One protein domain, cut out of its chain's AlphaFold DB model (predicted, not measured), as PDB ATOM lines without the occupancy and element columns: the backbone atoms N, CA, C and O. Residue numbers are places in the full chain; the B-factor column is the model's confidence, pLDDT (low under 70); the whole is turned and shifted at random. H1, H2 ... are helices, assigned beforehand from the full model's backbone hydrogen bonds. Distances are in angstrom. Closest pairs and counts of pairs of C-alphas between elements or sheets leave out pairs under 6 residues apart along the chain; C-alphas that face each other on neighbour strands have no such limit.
ATOM      1  N   TYR A 119     -10.535  10.646 -34.322       86.69
ATOM      2  CA  TYR A 119     -11.249  10.839 -33.049       86.69
ATOM      3  C   TYR A 119     -10.965  12.198 -32.374       86.69
ATOM      4  O   TYR A 119     -11.864  12.789 -31.778       86.69
ATOM      5  N   SER A 120      -9.745  12.730 -32.499       87.69
ATOM      6  CA  SER A 120      -9.363  14.055 -31.983       87.69
ATOM      7  C   SER A 120     -10.167  15.200 -32.615       87.69
ATOM      8  O   SER A 120     -10.575  16.126 -31.914       87.69
ATOM      9  N   VAL A 121     -10.426  15.130 -33.927       90.19
ATOM     10  CA  VAL A 121     -11.240  16.112 -34.664       90.19
ATOM     11  C   VAL A 121     -12.710  15.976 -34.267       90.19
ATOM     12  O   VAL A 121     -13.364  16.980 -33.990       90.19
ATOM     13  N   PHE A 122     -13.209  14.743 -34.160       91.12
ATOM     14  CA  PHE A 122     -14.578  14.450 -33.729       91.12
ATOM     15  C   PHE A 122     -14.877  14.999 -32.320       91.12
ATOM     16  O   PHE A 122     -15.889  15.672 -32.107       91.12
ATOM     17  N   ILE A 123     -13.964  14.796 -31.362       92.38
ATOM     18  CA  ILE A 123     -14.076  15.341 -29.998       92.38
ATOM     19  C   ILE A 123     -14.019  16.878 -30.012       92.38
ATOM     20  O   ILE A 123     -14.846  17.527 -29.365       92.38
ATOM     21  N   ALA A 124     -13.097  17.478 -30.774       93.12
ATOM     22  CA  ALA A 124     -13.010  18.934 -30.906       93.12
ATOM     23  C   ALA A 124     -14.288  19.545 -31.511       93.12
ATOM     24  O   ALA A 124     -14.740  20.591 -31.045       93.12
ATOM     25  N   ALA A 125     -14.908  18.873 -32.487       93.50
ATOM     26  CA  ALA A 125     -16.170  19.286 -33.095       93.50
ATOM     27  C   ALA A 125     -17.343  19.242 -32.103       93.50
ATOM     28  O   ALA A 125     -18.118  20.196 -32.038       93.50
ATOM     29  N   ILE A 126     -17.447  18.192 -31.278       94.00
ATOM     30  CA  ILE A 126     -18.455  18.119 -30.208       94.00
ATOM     31  C   ILE A 126     -18.302  19.302 -29.243       94.00
ATOM     32  O   ILE A 126     -19.282  19.995 -28.965       94.00
ATOM     33  N   ILE A 127     -17.082  19.588 -28.777       95.12
ATOM     34  CA  ILE A 127     -16.825  20.712 -27.861       95.12
ATOM     35  C   ILE A 127     -17.140  22.056 -28.542       95.12
ATOM     36  O   ILE A 127     -17.761  22.919 -27.925       95.12
ATOM     37  N   PHE A 128     -16.777  22.228 -29.816       95.31
ATOM     38  CA  PHE A 128     -17.084  23.430 -30.598       95.31
ATOM     39  C   PHE A 128     -18.595  23.690 -30.718       95.31
ATOM     40  O   PHE A 128     -19.043  24.808 -30.455       95.31
ATOM     41  N   TYR A 129     -19.406  22.679 -31.050       95.25
ATOM     42  CA  TYR A 129     -20.860  22.851 -31.168       95.25
ATOM     43  C   TYR A 129     -21.566  23.000 -29.807       95.25
ATOM     44  O   TYR A 129     -22.562  23.725 -29.712       95.25
ATOM     45  N   LEU A 130     -21.034  22.402 -28.734       95.62
ATOM     46  CA  LEU A 130     -21.502  22.660 -27.366       95.62
ATOM     47  C   LEU A 130     -21.224  24.112 -26.942       95.62
ATOM     48  O   LEU A 130     -22.143  24.792 -26.490       95.62
ATOM     49  N   MET A 131     -20.005  24.620 -27.164       94.75
ATOM     50  CA  MET A 131     -19.653  26.026 -26.904       94.75
ATOM     51  C   MET A 131     -20.468  27.000 -27.768       94.75
ATOM     52  O   MET A 131     -20.952  28.009 -27.268       94.75
ATOM     53  N   THR A 132     -20.695  26.673 -29.042       94.81
ATOM     54  CA  THR A 132     -21.580  27.433 -29.946       94.81
ATOM     55  C   THR A 132     -22.996  27.555 -29.374       94.81
ATOM     56  O   THR A 132     -23.590  28.633 -29.376       94.81
ATOM     57  N   THR A 133     -23.533  26.453 -28.845       94.88
ATOM     58  CA  THR A 133     -24.872  26.419 -28.246       94.88
ATOM     59  C   THR A 133     -24.916  27.210 -26.934       94.88
ATOM     60  O   THR A 133     -25.870  27.948 -26.704       94.88
ATOM     61  N   PHE A 134     -23.866  27.122 -26.110       94.81
ATOM     62  CA  PHE A 134     -23.701  27.932 -24.899       94.81
ATOM     63  C   PHE A 134     -23.698  29.438 -25.215       94.81
ATOM     64  O   PHE A 134     -24.565  30.158 -24.722       94.81
ATOM     65  N   TYR A 135     -22.821  29.897 -26.117       93.69
ATOM     66  CA  TYR A 135     -22.772  31.303 -26.533       93.69
ATOM     67  C   TYR A 135     -24.086  31.776 -27.167       93.69
ATOM     68  O   TYR A 135     -24.488  32.918 -26.968       93.69
ATOM     69  N   THR A 136     -24.813  30.904 -27.870       94.81
ATOM     70  CA  THR A 136     -26.135  31.252 -28.417       94.81
ATOM     71  C   THR A 136     -27.152  31.576 -27.317       94.81
ATOM     72  O   THR A 136     -27.956  32.490 -27.493       94.81
ATOM     73  N   PHE A 137     -27.107  30.904 -26.160       94.25
ATOM     74  CA  PHE A 137     -27.947  31.279 -25.016       94.25
ATOM     75  C   PHE A 137     -27.515  32.606 -24.372       94.25
ATOM     76  O   PHE A 137     -28.383  33.397 -24.000       94.25
ATOM     77  N   GLU A 138     -26.209  32.882 -24.279       90.00
ATOM     78  CA  GLU A 138     -25.696  34.165 -23.767       90.00
ATOM     79  C   GLU A 138     -26.108  35.342 -24.669       90.00
ATOM     80  O   GLU A 138     -26.696  36.312 -24.187       90.00
ATOM     81  N   GLU A 139     -25.905  35.231 -25.985       91.56
ATOM     82  CA  GLU A 139     -26.252  36.283 -26.952       91.56
ATOM     83  C   GLU A 139     -27.771  36.517 -27.051       91.56
ATOM     84  O   GLU A 139     -28.213  37.656 -27.208       91.56
ATOM     85  N   ILE A 140     -28.603  35.477 -26.889       91.19
ATOM     86  CA  ILE A 140     -30.064  35.641 -26.756       91.19
ATOM     87  C   ILE A 140     -30.409  36.425 -25.475       91.19
ATOM     88  O   ILE A 140     -31.292  37.287 -25.501       91.19
ATOM     89  N   GLY A 141     -29.695  36.185 -24.370       88.38
ATOM     90  CA  GLY A 141     -29.829  36.948 -23.126       88.38
ATOM     91  C   GLY A 141     -29.443  38.424 -23.275       88.38
ATOM     92  O   GLY A 141     -30.199  39.308 -22.853       88.38
ATOM     93  N   GLU A 142     -28.314  38.722 -23.929       87.31
ATOM     94  CA  GLU A 142     -27.928  40.101 -24.271       87.31
ATOM     95  C   GLU A 142     -28.966  40.766 -25.188       87.31
ATOM     96  O   GLU A 142     -29.390  41.896 -24.932       87.31
ATOM     97  N   LEU A 143     -29.436  40.069 -26.225       88.75
ATOM     98  CA  LEU A 143     -30.397  40.603 -27.189       88.75
ATOM     99  C   LEU A 143     -31.729  40.996 -26.528       88.75
ATOM    100  O   LEU A 143     -32.258  42.075 -26.812       88.75
ATOM    101  N   ILE A 144     -32.245  40.158 -25.622       89.00
ATOM    102  CA  ILE A 144     -33.482  40.415 -24.865       89.00
ATOM    103  C   ILE A 144     -33.303  41.580 -23.879       89.00
ATOM    104  O   ILE A 144     -34.199  42.414 -23.749       89.00
ATOM    105  N   THR A 145     -32.159  41.672 -23.195       88.06
ATOM    106  CA  THR A 145     -31.928  42.695 -22.153       88.06
ATOM    107  C   THR A 145     -31.502  44.064 -22.696       88.06
ATOM    108  O   THR A 145     -31.752  45.082 -22.047       88.06
ATOM    109  N   ILE A 146     -30.874  44.121 -23.875       85.69
ATOM    110  CA  ILE A 146     -30.385  45.360 -24.506       85.69
ATOM    111  C   ILE A 146     -31.367  45.893 -25.564       85.69
ATOM    112  O   ILE A 146     -31.444  47.110 -25.772       85.69
ATOM    113  N   GLY A 147     -32.119  45.005 -26.219       84.69
ATOM    114  CA  GLY A 147     -33.027  45.316 -27.320       84.69
ATOM    115  C   GLY A 147     -32.314  45.427 -28.675       84.69
ATOM    116  O   GLY A 147     -31.288  46.101 -28.820       84.69
ATOM    117  N   SER A 148     -32.891  44.801 -29.704       80.12
ATOM    118  CA  SER A 148     -32.229  44.504 -30.986       80.12
ATOM    119  C   SER A 148     -31.600  45.712 -31.691       80.12
ATOM    120  O   SER A 148     -30.495  45.618 -32.214       80.12
ATOM    121  N   VAL A 149     -32.261  46.876 -31.667       83.50
ATOM    122  CA  VAL A 149     -31.777  48.104 -32.337       83.50
ATOM    123  C   VAL A 149     -30.542  48.705 -31.650       83.50
ATOM    124  O   VAL A 149     -29.752  49.393 -32.297       83.50
ATOM    125  N   LYS A 150     -30.359  48.465 -30.345       86.06
ATOM    126  CA  LYS A 150     -29.176  48.916 -29.593       86.06
ATOM    127  C   LYS A 150     -28.058  47.875 -29.649       86.06
ATOM    128  O   LYS A 150     -26.906  48.264 -29.822       86.06
ATOM    129  N   TYR A 151     -28.411  46.591 -29.593       85.94
ATOM    130  CA  TYR A 151     -27.495  45.463 -29.778       85.94
ATOM    131  C   TYR A 151     -26.781  45.535 -31.147       85.94
ATOM    132  O   TYR A 151     -25.556  45.614 -31.201       85.94
ATOM    133  N   LEU A 152     -27.530  45.658 -32.254       86.19
ATOM    134  CA  LEU A 152     -26.980  45.683 -33.626       86.19
ATOM    135  C   LEU A 152     -26.115  46.915 -33.964       86.19
ATOM    136  O   LEU A 152     -25.491  46.949 -35.021       86.19
ATOM    137  N   LYS A 153     -26.053  47.932 -33.093       85.69
ATOM    138  CA  LYS A 153     -25.136  49.079 -33.244       85.69
ATOM    139  C   LYS A 153     -23.748  48.834 -32.641       85.69
ATOM    140  O   LYS A 153     -22.868  49.680 -32.793       85.69
ATOM    141  N   SER A 154     -23.540  47.713 -31.952       85.69
ATOM    142  CA  SER A 154     -22.235  47.316 -31.422       85.69
ATOM    143  C   SER A 154     -21.513  46.407 -32.418       85.69
ATOM    144  O   SER A 154     -22.008  45.340 -32.775       85.69
ATOM    145  N   VAL A 155     -20.317  46.822 -32.852       84.62
ATOM    146  CA  VAL A 155     -19.484  46.070 -33.811       84.62
ATOM    147  C   VAL A 155     -19.115  44.684 -33.271       84.62
ATOM    148  O   VAL A 155     -19.111  43.719 -34.028       84.62
ATOM    149  N   TRP A 156     -18.866  44.571 -31.963       86.75
ATOM    150  CA  TRP A 156     -18.571  43.291 -31.315       86.75
ATOM    151  C   TRP A 156     -19.766  42.341 -31.390       86.75
ATOM    152  O   TRP A 156     -19.620  41.232 -31.873       86.75
ATOM    153  N   ASN A 157     -20.957  42.813 -31.026       89.75
ATOM    154  CA  ASN A 157     -22.185  42.019 -31.051       89.75
ATOM    155  C   ASN A 157     -22.593  41.607 -32.487       89.75
ATOM    156  O   ASN A 157     -23.158  40.538 -32.701       89.75
ATOM    157  N   LEU A 158     -22.266  42.421 -33.502       90.12
ATOM    158  CA  LEU A 158     -22.423  42.039 -34.912       90.12
ATOM    159  C   LEU A 158     -21.436  40.933 -35.330       90.12
ATOM    160  O   LEU A 158     -21.828  40.001 -36.035       90.12
ATOM    161  N   LEU A 159     -20.179  41.010 -34.876       91.38
ATOM    162  CA  LEU A 159     -19.190  39.942 -35.050       91.38
ATOM    163  C   LEU A 159     -19.672  38.658 -34.355       91.38
ATOM    164  O   LEU A 159     -19.666  37.596 -34.977       91.38
ATOM    165  N   ASP A 160     -20.162  38.774 -33.122       91.75
ATOM    166  CA  ASP A 160     -20.669  37.673 -32.303       91.75
ATOM    167  C   ASP A 160     -21.839  36.935 -33.004       91.75
ATOM    168  O   ASP A 160     -21.751  35.720 -33.211       91.75
ATOM    169  N   ILE A 161     -22.846  37.652 -33.532       93.19
ATOM    170  CA  ILE A 161     -23.880  37.061 -34.415       93.19
ATOM    171  C   ILE A 161     -23.262  36.383 -35.647       93.19
ATOM    172  O   ILE A 161     -23.695  35.294 -36.025       93.19
ATOM    173  N   SER A 162     -22.292  37.016 -36.314       94.25
ATOM    174  CA  SER A 162     -21.747  36.488 -37.572       94.25
ATOM    175  C   SER A 162     -20.991  35.165 -37.386       94.25
ATOM    176  O   SER A 162     -21.145  34.260 -38.205       94.25
ATOM    177  N   VAL A 163     -20.259  35.004 -36.277       95.12
ATOM    178  CA  VAL A 163     -19.586  33.747 -35.910       95.12
ATOM    179  C   VAL A 163     -20.618  32.653 -35.624       95.12
ATOM    180  O   VAL A 163     -20.506  31.551 -36.169       95.12
ATOM    181  N   LEU A 164     -21.668  32.959 -34.850       94.88
ATOM    182  CA  LEU A 164     -22.758  32.012 -34.598       94.88
ATOM    183  C   LEU A 164     -23.456  31.595 -35.903       94.88
ATOM    184  O   LEU A 164     -23.627  30.401 -36.149       94.88
ATOM    185  N   LEU A 165     -23.769  32.537 -36.797       95.31
ATOM    186  CA  LEU A 165     -24.367  32.240 -38.102       95.31
ATOM    187  C   LEU A 165     -23.498  31.281 -38.936       95.31
ATOM    188  O   LEU A 165     -24.011  30.271 -39.424       95.31
ATOM    189  N   MET A 166     -22.189  31.538 -39.060       95.75
ATOM    190  CA  MET A 166     -21.287  30.646 -39.802       95.75
ATOM    191  C   MET A 166     -21.158  29.265 -39.146       95.75
ATOM    192  O   MET A 166     -21.116  28.256 -39.850       95.75
ATOM    193  N   SER A 167     -21.157  29.185 -37.812       94.62
ATOM    194  CA  SER A 167     -21.104  27.908 -37.084       94.62
ATOM    195  C   SER A 167     -22.357  27.038 -37.294       94.62
ATOM    196  O   SER A 167     -22.241  25.825 -37.480       94.62
ATOM    197  N   TYR A 168     -23.551  27.636 -37.380       95.12
ATOM    198  CA  TYR A 168     -24.779  26.898 -37.691       95.12
ATOM    199  C   TYR A 168     -24.868  26.499 -39.171       95.12
ATOM    200  O   TYR A 168     -25.305  25.388 -39.479       95.12
ATOM    201  N   LEU A 169     -24.386  27.340 -40.094       95.56
ATOM    202  CA  LEU A 169     -24.245  26.970 -41.510       95.56
ATOM    203  C   LEU A 169     -23.238  25.818 -41.700       95.56
ATOM    204  O   LEU A 169     -23.506  24.895 -42.471       95.56
ATOM    205  N   SER A 170     -22.137  25.819 -40.941       94.19
ATOM    206  CA  SER A 170     -21.166  24.716 -40.855       94.19
ATOM    207  C   SER A 170     -21.821  23.402 -40.408       94.19
ATOM    208  O   SER A 170     -21.617  22.367 -41.048       94.19
ATOM    209  N   LEU A 171     -22.667  23.430 -39.371       93.12
ATOM    210  CA  LEU A 171     -23.397  22.245 -38.901       93.12
ATOM    211  C   LEU A 171     -24.320  21.683 -39.996       93.12
ATOM    212  O   LEU A 171     -24.277  20.485 -40.290       93.12
ATOM    213  N   ILE A 172     -25.111  22.551 -40.637       94.00
ATOM    214  CA  ILE A 172     -26.039  22.178 -41.717       94.00
ATOM    215  C   ILE A 172     -25.278  21.563 -42.901       94.00
ATOM    216  O   ILE A 172     -25.675  20.507 -43.401       94.00
ATOM    217  N   TYR A 173     -24.164  22.174 -43.320       95.00
ATOM    218  CA  TYR A 173     -23.321  21.629 -44.384       95.00
ATOM    219  C   TYR A 173     -22.766  20.247 -44.023       95.00
ATOM    220  O   TYR A 173     -22.898  19.313 -44.813       95.00
ATOM    221  N   ASN A 174     -22.207  20.080 -42.822       92.06
ATOM    222  CA  ASN A 174     -21.606  18.814 -42.401       92.06
ATOM    223  C   ASN A 174     -22.624  17.658 -42.349       92.06
ATOM    224  O   ASN A 174     -22.262  16.520 -42.660       92.06
ATOM    225  N   MET A 175     -23.893  17.938 -42.019       91.31
ATOM    226  CA  MET A 175     -24.996  16.966 -42.109       91.31
ATOM    227  C   MET A 175     -25.434  16.674 -43.554       91.31
ATOM    228  O   MET A 175     -25.811  15.541 -43.865       91.31
ATOM    229  N   PHE A 176     -25.410  17.678 -44.435       93.19
ATOM    230  CA  PHE A 176     -25.750  17.535 -45.853       93.19
ATOM    231  C   PHE A 176     -24.687  16.733 -46.619       93.19
ATOM    232  O   PHE A 176     -25.032  15.769 -47.301       93.19
ATOM    233  N   HIS A 177     -23.410  17.089 -46.462       92.00
ATOM    234  CA  HIS A 177     -22.262  16.504 -47.157       92.00
ATOM    235  C   HIS A 177     -22.225  14.974 -47.036       92.00
ATOM    236  O   HIS A 177     -22.253  14.273 -48.047       92.00
ATOM    237  N   HIS A 178     -22.268  14.457 -45.801       89.06
ATOM    238  CA  HIS A 178     -22.238  13.017 -45.522       89.06
ATOM    239  C   HIS A 178     -23.397  12.265 -46.201       89.06
ATOM    240  O   HIS A 178     -23.194  11.227 -46.826       89.06
ATOM    241  N   LYS A 179     -24.621  12.811 -46.137       90.62
ATOM    242  CA  LYS A 179     -25.800  12.203 -46.779       90.62
ATOM    243  C   LYS A 179     -25.744  12.285 -48.308       90.62
ATOM    244  O   LYS A 179     -26.218  11.373 -48.981       90.62
ATOM    245  N   TYR A 180     -25.184  13.363 -48.856       91.31
ATOM    246  CA  TYR A 180     -25.120  13.593 -50.298       91.31
ATOM    247  C   TYR A 180     -24.073  12.707 -50.983       91.31
ATOM    248  O   TYR A 180     -24.388  12.088 -51.998       91.31
ATOM    249  N   LEU A 181     -22.859  12.608 -50.427       90.00
ATOM    250  CA  LEU A 181     -21.786  11.802 -51.017       90.00
ATOM    251  C   LEU A 181     -22.043  10.300 -50.903       90.00
ATOM    252  O   LEU A 181     -21.930   9.609 -51.913       90.00
ATOM    253  N   ASN A 182     -22.483   9.800 -49.743       87.31
ATOM    254  CA  ASN A 182     -22.838   8.382 -49.599       87.31
ATOM    255  C   ASN A 182     -23.939   7.987 -50.602       87.31
ATOM    256  O   ASN A 182     -23.777   7.029 -51.355       87.31
ATOM    257  N   GLY A 183     -24.983   8.814 -50.729       90.38
ATOM    258  CA  GLY A 183     -26.069   8.614 -51.695       90.38
ATOM    259  C   GLY A 183     -25.716   8.869 -53.172       90.38
ATOM    260  O   GLY A 183     -26.591   8.688 -54.027       90.38
ATOM    261  N   ILE A 184     -24.491   9.306 -53.495       88.44
ATOM    262  CA  ILE A 184     -23.912   9.277 -54.855       88.44
ATOM    263  C   ILE A 184     -23.036   8.033 -55.025       88.44
ATOM    264  O   ILE A 184     -23.152   7.348 -56.039       88.44
ATOM    265  N   LEU A 185     -22.205   7.709 -54.032       87.50
ATOM    266  CA  LEU A 185     -21.312   6.553 -54.049       87.50
ATOM    267  C   LEU A 185     -22.085   5.228 -54.168       87.50
ATOM    268  O   LEU A 185     -21.657   4.332 -54.889       87.50
ATOM    269  N   GLU A 186     -23.243   5.113 -53.517       89.25
ATOM    270  CA  GLU A 186     -24.170   3.983 -53.682       89.25
ATOM    271  C   GLU A 186     -24.686   3.877 -55.127       89.25
ATOM    272  O   GLU A 186     -24.567   2.825 -55.752       89.25
ATOM    273  N   LYS A 187     -25.154   4.983 -55.719       88.31
ATOM    274  CA  LYS A 187     -25.702   4.998 -57.090       88.31
ATOM    275  C   LYS A 187     -24.646   4.778 -58.176       88.31
ATOM    276  O   LYS A 187     -24.954   4.198 -59.213       88.31
ATOM    277  N   SER A 188     -23.405   5.203 -57.935       86.19
ATOM    278  CA  SER A 188     -22.253   4.887 -58.791       86.19
ATOM    279  C   SER A 188     -21.906   3.393 -58.742       86.19
ATOM    280  O   SER A 188     -21.643   2.800 -59.786       86.19
ATOM    281  N   LYS A 189     -22.003   2.746 -57.569       85.69
ATOM    282  CA  LYS A 189     -21.854   1.282 -57.448       85.69
ATOM    283  C   LYS A 189     -22.966   0.523 -58.182       85.69
ATOM    284  O   LYS A 189     -22.670  -0.471 -58.837       85.69
ATOM    285  N   GLU A 190     -24.215   0.990 -58.106       89.25
ATOM    286  CA  GLU A 190     -25.348   0.407 -58.850       89.25
ATOM    287  C   GLU A 190     -25.224   0.599 -60.371       89.25
ATOM    288  O   GLU A 190     -25.481  -0.321 -61.143       89.25
ATOM    289  N   ASN A 191     -24.859   1.807 -60.812       88.06
ATOM    290  CA  ASN A 191     -24.864   2.225 -62.214       88.06
ATOM    291  C   ASN A 191     -23.535   2.918 -62.582       88.06
ATOM    292  O   ASN A 191     -23.501   4.146 -62.735       88.06
ATOM    293  N   PRO A 192     -22.437   2.156 -62.754       83.62
ATOM    294  CA  PRO A 192     -21.109   2.725 -62.990       83.62
ATOM    295  C   PRO A 192     -20.950   3.322 -64.391       83.62
ATOM    296  O   PRO A 192     -20.266   4.322 -64.565       83.62
ATOM    297  N   ASN A 193     -21.642   2.783 -65.401       86.75
ATOM    298  CA  ASN A 193     -21.565   3.275 -66.786       86.75
ATOM    299  C   ASN A 193     -22.309   4.620 -66.993       86.75
ATOM    300  O   ASN A 193     -22.581   5.022 -68.127       86.75
ATOM    301  N   HIS A 194     -22.664   5.320 -65.912       89.56
ATOM    302  CA  HIS A 194     -23.286   6.638 -65.915       89.56
ATOM    303  C   HIS A 194     -22.345   7.669 -65.281       89.56
ATOM    304  O   HIS A 194     -21.728   7.407 -64.253       89.56
ATOM    305  N   PHE A 195     -22.245   8.861 -65.871       89.81
ATOM    306  CA  PHE A 195     -21.436   9.936 -65.301       89.81
ATOM    307  C   PHE A 195     -22.174  10.639 -64.150       89.81
ATOM    308  O   PHE A 195     -23.183  11.314 -64.368       89.81
ATOM    309  N   TRP A 196     -21.639  10.523 -62.933       89.38
ATOM    310  CA  TRP A 196     -22.197  11.121 -61.719       89.38
ATOM    311  C   TRP A 196     -21.511  12.454 -61.382       89.38
ATOM    312  O   TRP A 196     -20.435  12.484 -60.793       89.38
ATOM    313  N   SER A 197     -22.143  13.577 -61.738       90.62
ATOM    314  CA  SER A 197     -21.578  14.917 -61.515       90.62
ATOM    315  C   SER A 197     -21.591  15.330 -60.034       90.62
ATOM    316  O   SER A 197     -22.672  15.499 -59.455       90.62
ATOM    317  N   ILE A 198     -20.418  15.607 -59.455       93.19
ATOM    318  CA  ILE A 198     -20.285  16.095 -58.068       93.19
ATOM    319  C   ILE A 198     -20.229  17.633 -57.936       93.19
ATOM    320  O   ILE A 198     -20.216  18.149 -56.823       93.19
ATOM    321  N   ASP A 199     -20.327  18.373 -59.047       92.44
ATOM    322  CA  ASP A 199     -20.423  19.847 -59.143       92.44
ATOM    323  C   ASP A 199     -21.058  20.567 -57.945       92.44
ATOM    324  O   ASP A 199     -20.501  21.531 -57.413       92.44
ATOM    325  N   LYS A 200     -22.251  20.121 -57.536       91.56
ATOM    326  CA  LYS A 200     -23.015  20.758 -56.461       91.56
ATOM    327  C   LYS A 200     -22.345  20.621 -55.105       91.56
ATOM    328  O   LYS A 200     -22.332  21.598 -54.364       91.56
ATOM    329  N   ILE A 201     -21.789  19.453 -54.782       92.75
ATOM    330  CA  ILE A 201     -21.091  19.278 -53.508       92.75
ATOM    331  C   ILE A 201     -19.722  19.960 -53.532       92.75
ATOM    332  O   ILE A 201     -19.382  20.575 -52.532       92.75
ATOM    333  N   CYS A 202     -19.011  20.006 -54.665       93.38
ATOM    334  CA  CYS A 202     -17.786  20.812 -54.801       93.38
ATOM    335  C   CYS A 202     -18.042  22.305 -54.519       93.38
ATOM    336  O   CYS A 202     -17.306  22.926 -53.757       93.38
ATOM    337  N   PHE A 203     -19.129  22.872 -55.057       93.12
ATOM    338  CA  PHE A 203     -19.517  24.264 -54.796       93.12
ATOM    339  C   PHE A 203     -19.905  24.519 -53.332       93.12
ATOM    340  O   PHE A 203     -19.442  25.491 -52.738       93.12
ATOM    341  N   TRP A 204     -20.715  23.642 -52.723       93.75
ATOM    342  CA  TRP A 204     -21.036  23.763 -51.298       93.75
ATOM    343  C   TRP A 204     -19.805  23.546 -50.402       93.75
ATOM    344  O   TRP A 204     -19.711  24.196 -49.367       93.75
ATOM    345  N   ASN A 205     -18.851  22.702 -50.809       93.94
ATOM    346  CA  ASN A 205     -17.588  22.475 -50.103       93.94
ATOM    347  C   ASN A 205     -16.669  23.700 -50.147       93.94
ATOM    348  O   ASN A 205     -16.105  24.067 -49.122       93.94
ATOM    349  N   LEU A 206     -16.563  24.357 -51.307       93.25
ATOM    350  CA  LEU A 206     -15.827  25.613 -51.452       93.25
ATOM    351  C   LEU A 206     -16.423  26.698 -50.545       93.25
ATOM    352  O   LEU A 206     -15.718  27.233 -49.695       93.25
ATOM    353  N   LEU A 207     -17.741  26.930 -50.633       94.25
ATOM    354  CA  LEU A 207     -18.430  27.872 -49.746       94.25
ATOM    355  C   LEU A 207     -18.237  27.521 -48.266       94.25
ATOM    356  O   LEU A 207     -17.983  28.409 -47.461       94.25
ATOM    357  N   TYR A 208     -18.342  26.246 -47.892       94.69
ATOM    358  CA  TYR A 208     -18.130  25.802 -46.516       94.69
ATOM    359  C   TYR A 208     -16.726  26.148 -46.002       94.69
ATOM    360  O   TYR A 208     -16.584  26.734 -44.927       94.69
ATOM    361  N   ILE A 209     -15.702  25.821 -46.790       93.62
ATOM    362  CA  ILE A 209     -14.298  26.091 -46.482       93.62
ATOM    363  C   ILE A 209     -14.049  27.598 -46.333       93.62
ATOM    364  O   ILE A 209     -13.404  28.012 -45.367       93.62
ATOM    365  N   ASP A 210     -14.587  28.415 -47.238       94.69
ATOM    366  CA  ASP A 210     -14.409  29.869 -47.214       94.69
ATOM    367  C   ASP A 210     -15.114  30.499 -45.999       94.69
ATOM    368  O   ASP A 210     -14.515  31.295 -45.270       94.69
ATOM    369  N   MET A 211     -16.352  30.082 -45.701       94.69
ATOM    370  CA  MET A 211     -17.092  30.543 -44.518       94.69
ATOM    371  C   MET A 211     -16.414  30.124 -43.208       94.69
ATOM    372  O   MET A 211     -16.414  30.897 -42.250       94.69
ATOM    373  N   MET A 212     -15.807  28.935 -43.147       94.44
ATOM    374  CA  MET A 212     -15.088  28.477 -41.953       94.44
ATOM    375  C   MET A 212     -13.744  29.207 -41.768       94.44
ATOM    376  O   MET A 212     -13.365  29.514 -40.636       94.44
ATOM    377  N   GLY A 213     -13.063  29.572 -42.862       95.62
ATOM    378  CA  GLY A 213     -11.893  30.457 -42.829       95.62
ATOM    379  C   GLY A 213     -12.231  31.858 -42.307       95.62
ATOM    380  O   GLY A 213     -11.564  32.361 -41.400       95.62
ATOM    381  N   ILE A 214     -13.322  32.454 -42.805       95.12
ATOM    382  CA  ILE A 214     -13.856  33.734 -42.308       95.12
ATOM    383  C   ILE A 214     -14.257  33.622 -40.827       95.12
ATOM    384  O   ILE A 214     -13.946  34.514 -40.040       95.12
ATOM    385  N   CYS A 215     -14.893  32.517 -40.424       95.12
ATOM    386  CA  CYS A 215     -15.276  32.260 -39.034       95.12
ATOM    387  C   CYS A 215     -14.058  32.291 -38.093       95.12
ATOM    388  O   CYS A 215     -14.049  33.061 -37.133       95.12
ATOM    389  N   VAL A 216     -12.992  31.541 -38.404       95.50
ATOM    390  CA  VAL A 216     -11.741  31.567 -37.620       95.50
ATOM    391  C   VAL A 216     -11.131  32.963 -37.575       95.50
ATOM    392  O   VAL A 216     -10.757  33.417 -36.496       95.50
ATOM    393  N   PHE A 217     -11.061  33.670 -38.703       95.94
ATOM    394  CA  PHE A 217     -10.514  35.029 -38.755       95.94
ATOM    395  C   PHE A 217     -11.262  36.003 -37.825       95.94
ATOM    396  O   PHE A 217     -10.636  36.760 -37.082       95.94
ATOM    397  N   LEU A 218     -12.597  35.933 -37.788       94.38
ATOM    398  CA  LEU A 218     -13.424  36.747 -36.889       94.38
ATOM    399  C   LEU A 218     -13.239  36.358 -35.412       94.38
ATOM    400  O   LEU A 218     -13.166  37.237 -34.553       94.38
ATOM    401  N   VAL A 219     -13.086  35.064 -35.110       93.12
ATOM    402  CA  VAL A 219     -12.765  34.573 -33.757       93.12
ATOM    403  C   VAL A 219     -11.371  35.057 -33.311       93.12
ATOM    404  O   VAL A 219     -11.223  35.530 -32.187       93.12
ATOM    405  N   TRP A 220     -10.366  35.089 -34.194       93.12
ATOM    406  CA  TRP A 220      -9.074  35.725 -33.886       93.12
ATOM    407  C   TRP A 220      -9.199  37.242 -33.654       93.12
ATOM    408  O   TRP A 220      -8.601  37.759 -32.711       93.12
ATOM    409  N   ILE A 221     -10.024  37.963 -34.424       90.38
ATOM    410  CA  ILE A 221     -10.286  39.399 -34.193       90.38
ATOM    411  C   ILE A 221     -10.975  39.651 -32.842       90.38
ATOM    412  O   ILE A 221     -10.632  40.611 -32.147       90.38
ATOM    413  N   LYS A 222     -11.914  38.796 -32.413       87.12
ATOM    414  CA  LYS A 222     -12.598  38.940 -31.114       87.12
ATOM    415  C   LYS A 222     -11.639  38.852 -29.917       87.12
ATOM    416  O   LYS A 222     -11.948  39.424 -28.872       87.12
ATOM    417  N   ILE A 223     -10.434  38.293 -30.064       85.69
ATOM    418  CA  ILE A 223      -9.385  38.368 -29.028       85.69
ATOM    419  C   ILE A 223      -9.043  39.832 -28.669       85.69
ATOM    420  O   ILE A 223      -8.747  40.118 -27.509       85.69
ATOM    421  N   PHE A 224      -9.172  40.799 -29.587       82.06
ATOM    422  CA  PHE A 224      -8.960  42.220 -29.263       82.06
ATOM    423  C   PHE A 224      -9.983  42.782 -28.251       82.06
ATOM    424  O   PHE A 224      -9.621  43.669 -27.474       82.06
ATOM    425  N   LYS A 225     -11.210  42.231 -28.179       79.12
ATOM    426  CA  LYS A 225     -12.206  42.513 -27.115       79.12
ATOM    427  C   LYS A 225     -11.573  42.212 -25.745       79.12
ATOM    428  O   LYS A 225     -11.580  43.060 -24.854       79.12
ATOM    429  N   TYR A 226     -10.914  41.059 -25.639       77.50
ATOM    430  CA  TYR A 226     -10.269  40.528 -24.432       77.50
ATOM    431  C   TYR A 226      -8.881  41.102 -24.116       77.50
ATOM    432  O   TYR A 226      -8.491  41.166 -22.954       77.50
ATOM    433  N   ILE A 227      -8.130  41.561 -25.118       73.06
ATOM    434  CA  ILE A 227      -6.818  42.204 -24.922       73.06
ATOM    435  C   ILE A 227      -6.954  43.675 -24.470       73.06
ATOM    436  O   ILE A 227      -6.025  44.229 -23.874       73.06
ATOM    437  N   SER A 228      -8.128  44.297 -24.660       68.44
ATOM    438  CA  SER A 228      -8.419  45.692 -24.270       68.44
ATOM    439  C   SER A 228      -8.273  46.008 -22.768       68.44
ATOM    440  O   SER A 228      -8.252  47.176 -22.384       68.44
ATOM    441  N   ILE A 229      -8.102  44.987 -21.920       67.94
ATOM    442  CA  ILE A 229      -7.811  45.100 -20.481       67.94
ATOM    443  C   ILE A 229      -6.474  45.831 -20.221       67.94
ATOM    444  O   ILE A 229      -6.302  46.492 -19.191       67.94
ATOM    445  N   ASP A 462     -11.089  43.336  -7.689       71.00
ATOM    446  CA  ASP A 462     -10.363  42.061  -7.823       71.00
ATOM    447  C   ASP A 462     -11.271  40.903  -8.301       71.00
ATOM    448  O   ASP A 462     -10.822  40.004  -9.012       71.00
ATOM    449  N   GLU A 463     -12.566  40.943  -7.972       73.38
ATOM    450  CA  GLU A 463     -13.570  39.981  -8.449       73.38
ATOM    451  C   GLU A 463     -13.883  40.155  -9.940       73.38
ATOM    452  O   GLU A 463     -13.925  39.168 -10.673       73.38
ATOM    453  N   SER A 464     -14.018  41.399 -10.423       68.19
ATOM    454  CA  SER A 464     -14.249  41.675 -11.851       68.19
ATOM    455  C   SER A 464     -13.091  41.187 -12.730       68.19
ATOM    456  O   SER A 464     -13.320  40.649 -13.813       68.19
ATOM    457  N   VAL A 465     -11.849  41.291 -12.235       71.94
ATOM    458  CA  VAL A 465     -10.666  40.747 -12.918       71.94
ATOM    459  C   VAL A 465     -10.705  39.217 -12.935       71.94
ATOM    460  O   VAL A 465     -10.430  38.614 -13.971       71.94
ATOM    461  N   ARG A 466     -11.082  38.572 -11.822       77.25
ATOM    462  CA  ARG A 466     -11.192  37.106 -11.753       77.25
ATOM    463  C   ARG A 466     -12.228  36.557 -12.736       77.25
ATOM    464  O   ARG A 466     -11.929  35.582 -13.421       77.25
ATOM    465  N   SER A 467     -13.409  37.171 -12.827       78.00
ATOM    466  CA  SER A 467     -14.451  36.743 -13.768       78.00
ATOM    467  C   SER A 467     -14.013  36.911 -15.224       78.00
ATOM    468  O   SER A 467     -14.171  35.986 -16.013       78.00
ATOM    469  N   ALA A 468     -13.369  38.030 -15.571       77.00
ATOM    470  CA  ALA A 468     -12.860  38.252 -16.926       77.00
ATOM    471  C   ALA A 468     -11.725  37.286 -17.315       77.00
ATOM    472  O   ALA A 468     -11.657  36.845 -18.459       77.00
ATOM    473  N   LEU A 469     -10.859  36.894 -16.373       80.25
ATOM    474  CA  LEU A 469      -9.846  35.859 -16.619       80.25
ATOM    475  C   LEU A 469     -10.467  34.470 -16.867       80.25
ATOM    476  O   LEU A 469      -9.906  33.688 -17.632       80.25
ATOM    477  N   LEU A 470     -11.622  34.166 -16.263       83.62
ATOM    478  CA  LEU A 470     -12.376  32.937 -16.545       83.62
ATOM    479  C   LEU A 470     -13.073  32.995 -17.911       83.62
ATOM    480  O   LEU A 470     -12.996  32.023 -18.658       83.62
ATOM    481  N   GLU A 471     -13.675  34.133 -18.272       85.06
ATOM    482  CA  GLU A 471     -14.258  34.351 -19.604       85.06
ATOM    483  C   GLU A 471     -13.198  34.172 -20.705       85.06
ATOM    484  O   GLU A 471     -13.416  33.436 -21.666       85.06
ATOM    485  N   ILE A 472     -12.002  34.745 -20.513       86.88
ATOM    486  CA  ILE A 472     -10.850  34.570 -21.410       86.88
ATOM    487  C   ILE A 472     -10.431  33.100 -21.516       86.88
ATOM    488  O   ILE A 472     -10.148  32.634 -22.617       86.88
ATOM    489  N   LEU A 473     -10.397  32.349 -20.410       87.94
ATOM    490  CA  LEU A 473     -10.014  30.935 -20.438       87.94
ATOM    491  C   LEU A 473     -11.015  30.085 -21.241       87.94
ATOM    492  O   LEU A 473     -10.601  29.264 -22.060       87.94
ATOM    493  N   ILE A 474     -12.318  30.314 -21.051       90.19
ATOM    494  CA  ILE A 474     -13.386  29.661 -21.826       90.19
ATOM    495  C   ILE A 474     -13.268  30.052 -23.307       90.19
ATOM    496  O   ILE A 474     -13.316  29.189 -24.186       90.19
ATOM    497  N   TYR A 475     -13.018  31.334 -23.587       91.69
ATOM    498  CA  TYR A 475     -12.858  31.834 -24.947       91.69
ATOM    499  C   TYR A 475     -11.624  31.261 -25.664       91.69
ATOM    500  O   TYR A 475     -11.694  30.937 -26.847       91.69
ATOM    501  N   VAL A 476     -10.507  31.055 -24.958       92.31
ATOM    502  CA  VAL A 476      -9.311  30.388 -25.502       92.31
ATOM    503  C   VAL A 476      -9.594  28.918 -25.842       92.31
ATOM    504  O   VAL A 476      -9.123  28.438 -26.870       92.31
ATOM    505  N   ILE A 477     -10.410  28.211 -25.053       93.50
ATOM    506  CA  ILE A 477     -10.848  26.846 -25.395       93.50
ATOM    507  C   ILE A 477     -11.684  26.860 -26.687       93.50
ATOM    508  O   ILE A 477     -11.443  26.041 -27.574       93.50
ATOM    509  N   PHE A 478     -12.616  27.809 -26.829       94.31
ATOM    510  CA  PHE A 478     -13.410  27.978 -28.053       94.31
ATOM    511  C   PHE A 478     -12.554  28.354 -29.276       94.31
ATOM    512  O   PHE A 478     -12.745  27.794 -30.353       94.31
ATOM    513  N   LEU A 479     -11.570  29.245 -29.120       94.50
ATOM    514  CA  LEU A 479     -10.598  29.601 -30.159       94.50
ATOM    515  C   LEU A 479      -9.831  28.367 -30.661       94.50
ATOM    516  O   LEU A 479      -9.713  28.157 -31.871       94.50
ATOM    517  N   ILE A 480      -9.335  27.536 -29.738       94.50
ATOM    518  CA  ILE A 480      -8.578  26.320 -30.055       94.50
ATOM    519  C   ILE A 480      -9.463  25.309 -30.794       94.50
ATOM    520  O   ILE A 480      -9.071  24.832 -31.860       94.50
ATOM    521  N   THR A 481     -10.670  25.012 -30.299       94.31
ATOM    522  CA  THR A 481     -11.559  24.041 -30.963       94.31
ATOM    523  C   THR A 481     -12.054  24.542 -32.318       94.31
ATOM    524  O   THR A 481     -12.015  23.778 -33.280       94.31
ATOM    525  N   THR A 482     -12.404  25.827 -32.449       94.25
ATOM    526  CA  THR A 482     -12.764  26.435 -33.746       94.25
ATOM    527  C   THR A 482     -11.615  26.316 -34.752       94.25
ATOM    528  O   THR A 482     -11.838  25.934 -35.901       94.25
ATOM    529  N   THR A 483     -10.373  26.575 -34.323       94.38
ATOM    530  CA  THR A 483      -9.177  26.482 -35.180       94.38
ATOM    531  C   THR A 483      -8.891  25.040 -35.618       94.38
ATOM    532  O   THR A 483      -8.575  24.810 -36.788       94.38
ATOM    533  N   ILE A 484      -9.058  24.055 -34.726       93.31
ATOM    534  CA  ILE A 484      -8.927  22.625 -35.059       93.31
ATOM    535  C   ILE A 484      -9.997  22.213 -36.082       93.31
ATOM    536  O   ILE A 484      -9.660  21.657 -37.126       93.31
ATOM    537  N   VAL A 485     -11.270  22.535 -35.825       93.12
ATOM    538  CA  VAL A 485     -12.412  22.190 -36.696       93.12
ATOM    539  C   VAL A 485     -12.275  22.824 -38.087       93.12
ATOM    540  O   VAL A 485     -12.548  22.180 -39.101       93.12
ATOM    541  N   ALA A 486     -11.794  24.066 -38.163       93.06
ATOM    542  CA  ALA A 486     -11.549  24.751 -39.429       93.06
ATOM    543  C   ALA A 486     -10.366  24.173 -40.208       93.06
ATOM    544  O   ALA A 486     -10.476  23.940 -41.409       93.06
ATOM    545  N   THR A 487      -9.250  23.890 -39.533       91.06
ATOM    546  CA  THR A 487      -8.086  23.264 -40.178       91.06
ATOM    547  C   THR A 487      -8.461  21.885 -40.723       91.06
ATOM    548  O   THR A 487      -8.145  21.571 -41.869       91.06
ATOM    549  N   ALA A 488      -9.242  21.114 -39.958       90.00
ATOM    550  CA  ALA A 488      -9.786  19.822 -40.369       90.00
ATOM    551  C   ALA A 488     -10.857  19.893 -41.476       90.00
ATOM    552  O   ALA A 488     -11.205  18.857 -42.042       90.00
ATOM    553  N   SER A 489     -11.372  21.080 -41.828       88.25
ATOM    554  CA  SER A 489     -12.262  21.246 -42.991       88.25
ATOM    555  C   SER A 489     -11.516  21.051 -44.318       88.25
ATOM    556  O   SER A 489     -12.118  20.656 -45.315       88.25
ATOM    557  N   ARG A 490     -10.194  21.274 -44.332       88.94
ATOM    558  CA  ARG A 490      -9.287  20.865 -45.417       88.94
ATOM    559  C   ARG A 490      -8.547  19.579 -45.015       88.94
ATOM    560  O   ARG A 490      -8.572  19.158 -43.863       88.94
ATOM    561  N   HIS A 491      -7.887  18.933 -45.970       87.44
ATOM    562  CA  HIS A 491      -6.975  17.812 -45.727       87.44
ATOM    563  C   HIS A 491      -5.689  18.041 -46.526       87.44
ATOM    564  O   HIS A 491      -5.749  18.480 -47.671       87.44
TER     565      HIS A 491
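Overview. This is residues 119 to 229 and 462 to 491 of the 640 residues of an uncharacterized protein of Musca domestica (UniProt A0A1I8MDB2). A long helical hairpin of H3 and H4 makes the longest axis, with H5 packed alongside H4 and H1 slanting across H3 and H5, a loose ring of four long helices. Residues 189 to 195, from the last residues of H3 into the link to H4, stick out at one end; residues 144 to 150, of which 144 to 146 belong to H1 and 148 to 150 to the tiny H2, stick out elsewhere. The printed part has 141 residues with five named helices, H1 to H5 in chain order, no named strand, and is all helix. It is loose, with a radius of gyration of the C-alphas of 18.9 A, spanning 70 by 35 by 21 A.

Arrangement. H3, residues 155 to 190, forms a hairpin with H4, residues 199 to 227: they touch at a shallow tilt of 26 degrees, opposite ways, with closest C-alphas Val 163 and Cys 215, 5.5 A apart. H4 touches H5, residues 462 to 487, at a shallow tilt of 22 degrees, opposite ways, the closest C-alphas being those of Met 212 and Ala 486, 5.7 A. H1, residues 119 to 146, touches H5 with residues 121 to 131 alone, at a steep tilt of 48 degrees, opposite ways; the C-alphas of Ala 124 and Thr 481 are closest, 5.3 A. With residues 129 to 139 alone it touches H3, at a steep tilt of 40 degrees, opposite ways, closest at the C-alphas of Thr 132 and Leu 164, 6.6 A. H1 and H4 are apart, and so are H3 and H5. H2, residues 148 to 151, is close to H1 but not clearly touching, the closest C-alphas being Leu 143 and Tyr 151, 6.2 A. Every O i to N i+4 pair is within hydrogen-bond range in H1 and H5, 29 of 32 in H3 and 21 of 25 in H4; H2 is too short for one.

Along the chain. H3 is 52.4 A long, from C-alpha 155 at (-19.484, 46.070, -33.811). H4 is 43.1 A, H1 40.4 A, from C-alpha 119 at (-11.249, 10.839, -33.049), and H5 37.5 A, ending at C-alpha 487 at (-8.086, 23.264, -40.178).

Size, cuts and confidence. The C-alphas of Asn 193 and Asp 462 are farthest apart, 71.5 A. Residues 230 to 461 are not printed; C-alphas 229 and 462 are 13.3 A apart across the cut. No link printed whole is long. pLDDT is under 70 at residues 228 to 229 and 464.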